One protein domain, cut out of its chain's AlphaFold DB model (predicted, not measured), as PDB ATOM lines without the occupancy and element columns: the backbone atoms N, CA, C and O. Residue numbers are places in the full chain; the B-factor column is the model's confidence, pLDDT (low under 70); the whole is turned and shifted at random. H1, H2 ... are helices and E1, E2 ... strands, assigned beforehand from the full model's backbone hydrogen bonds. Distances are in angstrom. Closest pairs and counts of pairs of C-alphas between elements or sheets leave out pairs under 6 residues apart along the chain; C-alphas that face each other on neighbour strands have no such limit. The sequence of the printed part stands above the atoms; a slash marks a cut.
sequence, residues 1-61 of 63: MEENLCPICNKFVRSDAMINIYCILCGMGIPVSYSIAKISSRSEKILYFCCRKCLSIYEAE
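What this domain is: This is residues 1 to 61 of the 63 residues of an uncharacterized protein of archaeon (UniProt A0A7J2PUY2). Two small two-stranded hairpins stand at the two ends of an elongated domain, with a long looped stretch, residues 16 to 35, filling much of the space between them. The hairpin of E3 and E4 shares its end with one short helix, H1, which comes close to it near Ile 36 and Phe 49; the hairpin of E1 and E2 makes the other end. The printed part has 61 residues, in the order E1, E2, E3, E4, H1; each sheet is a pair of antiparallel strands, and the class is mixed, helices and strands, with under half of the residues in named elements. The whole is compact, with a radius of gyration of the C-alphas of 11.1 A, and the C-alphas span 34 by 22 by 15 A.

Where its parts are: Find C-alpha 36 at (5.377, -47.221, -48.158); there E3 begins, residues 36 to 39, 10.3 A long. E4, residues 46 to 49, comes back over 10.0 A. From C-alpha 52 at (9.560, -51.193, -52.342), H1, residues 52 to 61, runs 14.2 A to C-alpha 61 at (18.559, -57.563, -43.371). For the other hairpin, look at E1, residues 2 to 5, which starts at C-alpha 2 at (14.590, -30.633, -54.731) and is 9.8 A long, and at E2, residues 12 to 15, 9.2 A long.

How they stand to each other: Start at E3 and E4, a hairpin of antiparallel strands whose directions stand at 150 degrees. Look there for N 38 and O 47, 2.8 A apart, and N 49 and O 36, also 2.8 A, both within hydrogen-bond range. The closest C-alphas of E4 and H1 are those of Phe 49 and Leu 55, 5.9 A apart. Those of E3 and H1 are Ile 36 and Arg 52, 7.1 A apart. In H1 every O i to N i+4 pair is within hydrogen-bond range. Move on to the hairpin of E1 and E2, antiparallel at 140 degrees, where N 13 and O 4 are within hydrogen-bond range at 2.7 A. E1 is apart from E3, E4 and H1, and E2 is apart from the same three.

The domain as a whole: The two C-alphas farthest apart are those of Met 1 and Arg 42, at 34.8 A. The printed part begins at the chain's first residue and has no cut. The link from E2 to E3 is long, with 20 residues; that from E4 to H1 is tight, with 2. In the B-factor column you will find a mean pLDDT of 81.9 for the printed part, and the model's confidence is under 70 at residues 1 to 3 and 15 to 19.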
ATOM      1  N   MET A   1      11.610 -27.239 -55.494       57.03
ATOM      2  CA  MET A   1      11.338 -28.669 -55.256       57.03
ATOM      3  C   MET A   1      12.639 -29.389 -55.553       57.03
ATOM      4  O   MET A   1      13.079 -29.325 -56.694       57.03
ATOM      5  N   GLU A   2      13.320 -29.920 -54.538       60.12
ATOM      6  CA  GLU A   2      14.590 -30.633 -54.731       60.12
ATOM      7  C   GLU A   2      14.303 -32.122 -54.956       60.12
ATOM      8  O   GLU A   2      13.639 -32.785 -54.152       60.12
ATOM      9  N   GLU A   3      14.760 -32.637 -56.095       65.31
ATOM     10  CA  GLU A   3      14.639 -34.046 -56.458       65.31
ATOM     11  C   GLU A   3      15.962 -34.739 -56.139       65.31
ATOM     12  O   GLU A   3      16.957 -34.560 -56.838       65.31
ATOM     13  N   ASN A   4      15.976 -35.528 -55.065       71.31
ATOM     14  CA  ASN A   4      17.162 -36.258 -54.630       71.31
ATOM     15  C   ASN A   4      17.106 -37.706 -55.120       71.31
ATOM     16  O   ASN A   4      16.067 -38.361 -55.065       71.31
ATOM     17  N   LEU A   5      18.226 -38.225 -55.619       80.12
ATOM     18  CA  LEU A   5      18.323 -39.610 -56.076       80.12
ATOM     19  C   LEU A   5      18.561 -40.549 -54.898       80.12
ATOM     20  O   LEU A   5      19.491 -40.373 -54.115       80.12
ATOM     21  N   CYS A   6      17.741 -41.594 -54.806       80.06
ATOM     22  CA  CYS A   6      17.929 -42.624 -53.800       80.06
ATOM     23  C   CYS A   6      19.231 -43.389 -54.020       80.06
ATOM     24  O   CYS A   6      19.332 -44.071 -55.039       80.06
ATOM     25  N   PRO A   7      20.156 -43.431 -53.047       80.19
ATOM     26  CA  PRO A   7      21.401 -44.182 -53.208       80.19
ATOM     27  C   PRO A   7      21.180 -45.705 -53.297       80.19
ATOM     28  O   PRO A   7      22.067 -46.433 -53.722       80.19
ATOM     29  N   ILE A   8      19.994 -46.206 -52.928       82.94
ATOM     30  CA  ILE A   8      19.701 -47.650 -52.843       82.94
ATOM     31  C   ILE A   8      18.969 -48.174 -54.084       82.94
ATOM     32  O   ILE A   8      19.217 -49.280 -54.585       82.94
ATOM     33  N   CYS A   9      18.004 -47.401 -54.575       80.62
ATOM     34  CA  CYS A   9      17.161 -47.801 -55.699       80.62
ATOM     35  C   CYS A   9      17.329 -46.924 -56.936       80.62
ATOM     36  O   CYS A   9      16.694 -47.217 -57.946       80.62
ATOM     37  N   ASN A  10      18.158 -45.881 -56.854       81.00
ATOM     38  CA  ASN A  10      18.410 -44.912 -57.914       81.00
ATOM     39  C   ASN A  10      17.133 -44.263 -58.477       81.00
ATOM     40  O   ASN A  10      17.081 -43.867 -59.636       81.00
ATOM     41  N   LYS A  11      16.068 -44.189 -57.665       78.81
ATOM     42  CA  LYS A  11      14.829 -43.483 -58.006       78.81
ATOM     43  C   LYS A  11      14.852 -42.079 -57.426       78.81
ATOM     44  O   LYS A  11      15.336 -41.890 -56.312       78.81
ATOM     45  N   PHE A  12      14.268 -41.139 -58.158       75.75
ATOM     46  CA  PHE A  12      14.038 -39.787 -57.673       75.75
ATOM     47  C   PHE A  12      13.058 -39.801 -56.506       75.75
ATOM     48  O   PHE A  12      11.981 -40.402 -56.568       75.75
ATOM     49  N   VAL A  13      13.462 -39.135 -55.438       73.75
ATOM     50  CA  VAL A  13      12.669 -38.880 -54.252       73.75
ATOM     51  C   VAL A  13      12.442 -37.383 -54.175       73.75
ATOM     52  O   VAL A  13      13.381 -36.588 -54.139       73.75
ATOM     53  N   ARG A  14      11.165 -37.006 -54.166       70.25
ATOM     54  CA  ARG A  14      10.757 -35.625 -53.939       70.25
ATOM     55  C   ARG A  14      10.933 -35.316 -52.463       70.25
ATOM     56  O   ARG A  14      10.205 -35.869 -51.643       70.25
ATOM     57  N   SER A  15      11.901 -34.461 -52.154       63.97
ATOM     58  CA  SER A  15      12.145 -33.994 -50.795       63.97
ATOM     59  C   SER A  15      11.688 -32.538 -50.703       63.97
ATOM     60  O   SER A  15      12.319 -31.636 -51.248       63.97
ATOM     61  N   ASP A  16      10.558 -32.312 -50.043       65.69
ATOM     62  CA  ASP A  16      10.080 -30.987 -49.658       65.69
ATOM     63  C   ASP A  16      10.545 -30.666 -48.232       65.69
ATOM     64  O   ASP A  16      10.487 -31.512 -47.341       65.69
ATOM     65  N   ALA A  17      10.964 -29.421 -47.992       62.94
ATOM     66  CA  ALA A  17      11.472 -28.965 -46.694       62.94
ATOM     67  C   ALA A  17      10.436 -29.031 -45.546       62.94
ATOM     68  O   ALA A  17      10.792 -28.876 -44.383       62.94
ATOM     69  N   MET A  18       9.156 -29.269 -45.857       67.25
ATOM     70  CA  MET A  18       8.075 -29.455 -44.879       67.25
ATOM     71  C   MET A  18       7.830 -30.925 -44.494       67.25
ATOM     72  O   MET A  18       6.913 -31.225 -43.725       67.25
ATOM     73  N   ILE A  19       8.602 -31.864 -45.040       69.62
ATOM     74  CA  ILE A  19       8.401 -33.290 -44.798       69.62
ATOM     75  C   ILE A  19       9.008 -33.700 -43.449       69.62
ATOM     76  O   ILE A  19      10.210 -33.596 -43.235       69.62
ATOM     77  N   ASN A  20       8.176 -34.261 -42.566       71.06
ATOM     78  CA  ASN A  20       8.595 -34.822 -41.271       71.06
ATOM     79  C   ASN A  20       8.807 -36.348 -41.292       71.06
ATOM     80  O   ASN A  20       8.996 -36.963 -40.244       71.06
ATOM     81  N   ILE A  21       8.730 -36.980 -42.465       84.69
ATOM     82  CA  ILE A  21       8.841 -38.432 -42.616       84.69
ATOM     83  C   ILE A  21      10.047 -38.774 -43.472       84.69
ATOM     84  O   ILE A  21      10.215 -38.253 -44.572       84.69
ATOM     85  N   TYR A  22      10.852 -39.706 -42.980       87.12
ATOM     86  CA  TYR A  22      12.095 -40.105 -43.614       87.12
ATOM     87  C   TYR A  22      12.075 -41.593 -43.920       87.12
ATOM     88  O   TYR A  22      11.531 -42.398 -43.159       87.12
ATOM     89  N   CYS A  23      12.685 -41.968 -45.042       88.44
ATOM     90  CA  CYS A  23      12.926 -43.370 -45.315       88.44
ATOM     91  C   CYS A  23      13.932 -43.916 -44.303       88.44
ATOM     92  O   CYS A  23      15.065 -43.450 -44.253       88.44
ATOM     93  N   ILE A  24      13.548 -44.953 -43.563       89.31
ATOM     94  CA  ILE A  24      14.414 -45.562 -42.542       89.31
ATOM     95  C   ILE A  24      15.715 -46.123 -43.130       89.31
ATOM     96  O   ILE A  24      16.735 -46.137 -42.453       89.31
ATOM     97  N   LEU A  25      15.689 -46.565 -44.391       90.00
ATOM     98  CA  LEU A  25      16.851 -47.192 -45.014       90.00
ATOM     99  C   LEU A  25      17.809 -46.187 -45.672       90.00
ATOM    100  O   LEU A  25      19.014 -46.295 -45.498       90.00
ATOM    101  N   CYS A  26      17.297 -45.227 -46.450       86.69
ATOM    102  CA  CYS A  26      18.140 -44.274 -47.189       86.69
ATOM    103  C   CYS A  26      18.185 -42.863 -46.583       86.69
ATOM    104  O   CYS A  26      18.889 -42.011 -47.115       86.69
ATOM    105  N   GLY A  27      17.424 -42.591 -45.521       85.38
ATOM    106  CA  GLY A  27      17.442 -41.321 -44.786       85.38
ATOM    107  C   GLY A  27      16.772 -40.133 -45.481       85.38
ATOM    108  O   GLY A  27      16.726 -39.049 -44.911       85.38
ATOM    109  N   MET A  28      16.238 -40.295 -46.694       84.25
ATOM    110  CA  MET A  28      15.642 -39.176 -47.434       84.25
ATOM    111  C   MET A  28      14.237 -38.827 -46.953       84.25
ATOM    112  O   MET A  28      13.444 -39.723 -46.643       84.25
ATOM    113  N   GLY A  29      13.917 -37.531 -46.982       85.31
ATOM    114  CA  GLY A  29      12.569 -37.020 -46.756       85.31
ATOM    115  C   GLY A  29      11.612 -37.506 -47.840       85.31
ATOM    116  O   GLY A  29      11.890 -37.369 -49.031       85.31
ATOM    117  N   ILE A  30      10.494 -38.103 -47.428       85.19
ATOM    118  CA  ILE A  30       9.458 -38.635 -48.316       85.19
ATOM    119  C   ILE A  30       8.063 -38.130 -47.945       85.19
ATOM    120  O   ILE A  30       7.679 -38.168 -46.776       85.19
ATOM    121  N   PRO A  31       7.252 -37.701 -48.925       81.69
ATOM    122  CA  PRO A  31       5.880 -37.317 -48.647       81.69
ATOM    123  C   PRO A  31       5.068 -38.564 -48.278       81.69
ATOM    124  O   PRO A  31       5.210 -39.614 -48.911       81.69
ATOM    125  N   VAL A  32       4.180 -38.439 -47.283       79.25
ATOM    126  CA  VAL A  32       3.332 -39.542 -46.781       79.25
ATOM    127  C   VAL A  32       2.613 -40.253 -47.935       79.25
ATOM    128  O   VAL A  32       2.586 -41.478 -47.990       79.25
ATOM    129  N   SER A  33       2.095 -39.482 -48.893       79.00
ATOM    130  CA  SER A  33       1.306 -39.956 -50.037       79.00
ATOM    131  C   SER A  33       2.057 -40.882 -51.000       79.00
ATOM    132  O   SER A  33       1.415 -41.664 -51.696       79.00
ATOM    133  N   TYR A  34       3.391 -40.824 -51.035       76.94
ATOM    134  CA  TYR A  34       4.228 -41.690 -51.880       76.94
ATOM    135  C   TYR A  34       5.088 -42.660 -51.065       76.94
ATOM    136  O   TYR A  34       5.878 -43.424 -51.626       76.94
ATOM    137  N   SER A  35       4.952 -42.627 -49.742       85.06
ATOM    138  CA  SER A  35       5.691 -43.495 -48.837       85.06
ATOM    139  C   SER A  35       5.027 -44.863 -48.717       85.06
ATOM    140  O   SER A  35       3.807 -45.006 -48.788       85.06
ATOM    141  N   ILE A  36       5.845 -45.886 -48.511       89.31
ATOM    142  CA  ILE A  36       5.377 -47.221 -48.158       89.31
ATOM    143  C   ILE A  36       5.529 -47.358 -46.653       89.31
ATOM    144  O   ILE A  36       6.644 -47.294 -46.139       89.31
ATOM    145  N   ALA A  37       4.409 -47.525 -45.958       89.19
ATOM    146  CA  ALA A  37       4.376 -47.731 -44.520       89.19
ATOM    147  C   ALA A  37       4.428 -49.230 -44.190       89.19
ATOM    148  O   ALA A  37       3.735 -50.034 -44.814       89.19
ATOM    149  N   LYS A  38       5.221 -49.602 -43.185       89.69
ATOM    150  CA  LYS A  38       5.234 -50.940 -42.584       89.69
ATOM    151  C   LYS A  38       5.274 -50.823 -41.066       89.69
ATOM    152  O   LYS A  38       6.057 -50.050 -40.525       89.69
ATOM    153  N   ILE A  39       4.473 -51.625 -40.375       87.12
ATOM    154  CA  ILE A  39       4.541 -51.738 -38.917       87.12
ATOM    155  C   ILE A  39       5.737 -52.625 -38.561       87.12
ATOM    156  O   ILE A  39       5.859 -53.751 -39.048       87.12
ATOM    157  N   SER A  40       6.638 -52.103 -37.735       84.38
ATOM    158  CA  SER A  40       7.760 -52.866 -37.193       84.38
ATOM    159  C   SER A  40       7.274 -53.802 -36.093       84.38
ATOM    160  O   SER A  40       6.782 -53.340 -35.065       84.38
ATOM    161  N   SER A  41       7.474 -55.109 -36.260       79.62
ATOM    162  CA  SER A  41       7.110 -56.110 -35.247       79.62
ATOM    163  C   SER A  41       7.905 -55.975 -33.943       79.62
ATOM    164  O   SER A  41       7.450 -56.442 -32.909       79.62
ATOM    165  N   ARG A  42       9.083 -55.332 -33.974       79.31
ATOM    166  CA  ARG A  42       9.944 -55.161 -32.790       79.31
ATOM    167  C   ARG A  42       9.599 -53.942 -31.941       79.31
ATOM    168  O   ARG A  42       9.942 -53.908 -30.768       79.31
ATOM    169  N   SER A  43       9.019 -52.907 -32.545       79.75
ATOM    170  CA  SER A  43       8.854 -51.599 -31.893       79.75
ATOM    171  C   SER A  43       7.433 -51.053 -31.947       79.75
ATOM    172  O   SER A  43       7.206 -49.966 -31.427       79.75
ATOM    173  N   GLU A  44       6.508 -51.752 -32.616       85.25
ATOM    174  CA  GLU A  44       5.126 -51.313 -32.880       85.25
ATOM    175  C   GLU A  44       5.030 -49.935 -33.563       85.25
ATOM    176  O   GLU A  44       3.961 -49.341 -33.683       85.25
ATOM    177  N   LYS A  45       6.155 -49.418 -34.073       88.12
ATOM    178  CA  LYS A  45       6.229 -48.149 -34.791       88.12
ATOM    179  C   LYS A  45       5.984 -48.364 -36.275       88.12
ATOM    180  O   LYS A  45       6.425 -49.355 -36.863       88.12
ATOM    181  N   ILE A  46       5.330 -47.386 -36.890       89.62
ATOM    182  CA  ILE A  46       5.202 -47.306 -38.341       89.62
ATOM    183  C   ILE A  46       6.531 -46.805 -38.907       89.62
ATOM    184  O   ILE A  46       6.983 -45.703 -38.598       89.62
ATOM    185  N   LEU A  47       7.151 -47.634 -39.735       91.12
ATOM    186  CA  LEU A  47       8.339 -47.320 -40.510       91.12
ATOM    187  C   LEU A  47       7.922 -46.926 -41.921       91.12
ATOM    188  O   LEU A  47       7.065 -47.573 -42.522       91.12
ATOM    189  N   TYR A  48       8.560 -45.893 -42.461       91.31
ATOM    190  CA  TYR A  48       8.269 -45.392 -43.797       91.31
ATOM    191  C   TYR A  48       9.443 -45.641 -44.742       91.31
ATOM    192  O   TYR A  48      10.615 -45.553 -44.361       91.31
ATOM    193  N   PHE A  49       9.124 -45.945 -45.998       91.38
ATOM    194  CA  PHE A  49      10.098 -46.254 -47.040       91.38
ATOM    195  C   PHE A  49       9.800 -45.490 -48.326       91.38
ATOM    196  O   PHE A  49       8.649 -45.377 -48.742       91.38
ATOM    197  N   CYS A  50      10.849 -45.007 -48.997       88.38
ATOM    198  CA  CYS A  50      10.712 -44.259 -50.249       88.38
ATOM    199  C   CYS A  50      10.330 -45.142 -51.446       88.38
ATOM    200  O   CYS A  50       9.905 -44.643 -52.482       88.38
ATOM    201  N   CYS A  51      10.547 -46.457 -51.348       88.50
ATOM    202  CA  CYS A  51      10.243 -47.407 -52.409       88.50
ATOM    203  C   CYS A  51      10.217 -48.851 -51.888       88.50
ATOM    204  O   CYS A  51      10.755 -49.151 -50.820       88.50
ATOM    205  N   ARG A  52       9.644 -49.764 -52.688       89.44
ATOM    206  CA  ARG A  52       9.560 -51.193 -52.342       89.44
ATOM    207  C   ARG A  52      10.930 -51.837 -52.160       89.44
ATOM    208  O   ARG A  52      11.071 -52.686 -51.302       89.44
ATOM    209  N   LYS A  53      11.947 -51.405 -52.911       89.94
ATOM    210  CA  LYS A  53      13.307 -51.949 -52.781       89.94
ATOM    211  C   LYS A  53      13.904 -51.651 -51.400       89.94
ATOM    212  O   LYS A  53      14.494 -52.538 -50.801       89.94
ATOM    213  N   CYS A  54      13.704 -50.435 -50.881       90.81
ATOM    214  CA  CYS A  54      14.139 -50.087 -49.529       90.81
ATOM    215  C   CYS A  54      13.379 -50.885 -48.464       90.81
ATOM    216  O   CYS A  54      13.978 -51.319 -47.488       90.81
ATOM    217  N   LEU A  55      12.081 -51.113 -48.668       91.25
ATOM    218  CA  LEU A  55      11.318 -52.001 -47.798       91.25
ATOM    219  C   LEU A  55      11.891 -53.429 -47.826       91.25
ATOM    220  O   LEU A  55      12.209 -53.964 -46.776       91.25
ATOM    221  N   SER A  56      12.093 -54.018 -49.007       91.19
ATOM    222  CA  SER A  56      12.575 -55.399 -49.128       91.19
ATOM    223  C   SER A  56      13.967 -55.612 -48.534       91.19
ATOM    224  O   SER A  56      14.203 -56.644 -47.921       91.19
ATOM    225  N   ILE A  57      14.882 -54.645 -48.669       89.94
ATOM    226  CA  ILE A  57      16.204 -54.719 -48.020       89.94
ATOM    227  C   ILE A  57      16.054 -54.663 -46.498       89.94
ATOM    228  O   ILE A  57      16.649 -55.471 -45.795       89.94
ATOM    229  N   TYR A  58      15.211 -53.762 -45.984       90.38
ATOM    230  CA  TYR A  58      14.923 -53.714 -44.553       90.38
ATOM    231  C   TYR A  58      14.330 -55.040 -44.052       90.38
ATOM    232  O   TYR A  58      14.704 -55.526 -42.992       90.38
ATOM    233  N   GLU A  59      13.426 -55.651 -44.814       88.88
ATOM    234  CA  GLU A  59      12.835 -56.948 -44.476       88.88
ATOM    235  C   GLU A  59      13.838 -58.099 -44.500       88.88
ATOM    236  O   GLU A  59      13.728 -59.000 -43.675       88.88
ATOM    237  N   ALA A  60      14.798 -58.070 -45.424       88.81
ATOM    238  CA  ALA A  60      15.802 -59.114 -45.561       88.81
ATOM    239  C   ALA A  60      16.928 -59.003 -44.521       88.81
ATOM    240  O   ALA A  60      17.424 -60.029 -44.064       88.81
ATOM    241  N   GLU A  61      17.337 -57.782 -44.159       85.75
ATOM    242  CA  GLU A  61      18.559 -57.563 -43.371       85.75
ATOM    243  C   GLU A  61      18.325 -56.985 -41.968       85.75
ATOM    244  O   GLU A  61      19.221 -57.061 -41.130       85.75
TER     245      GLU A  61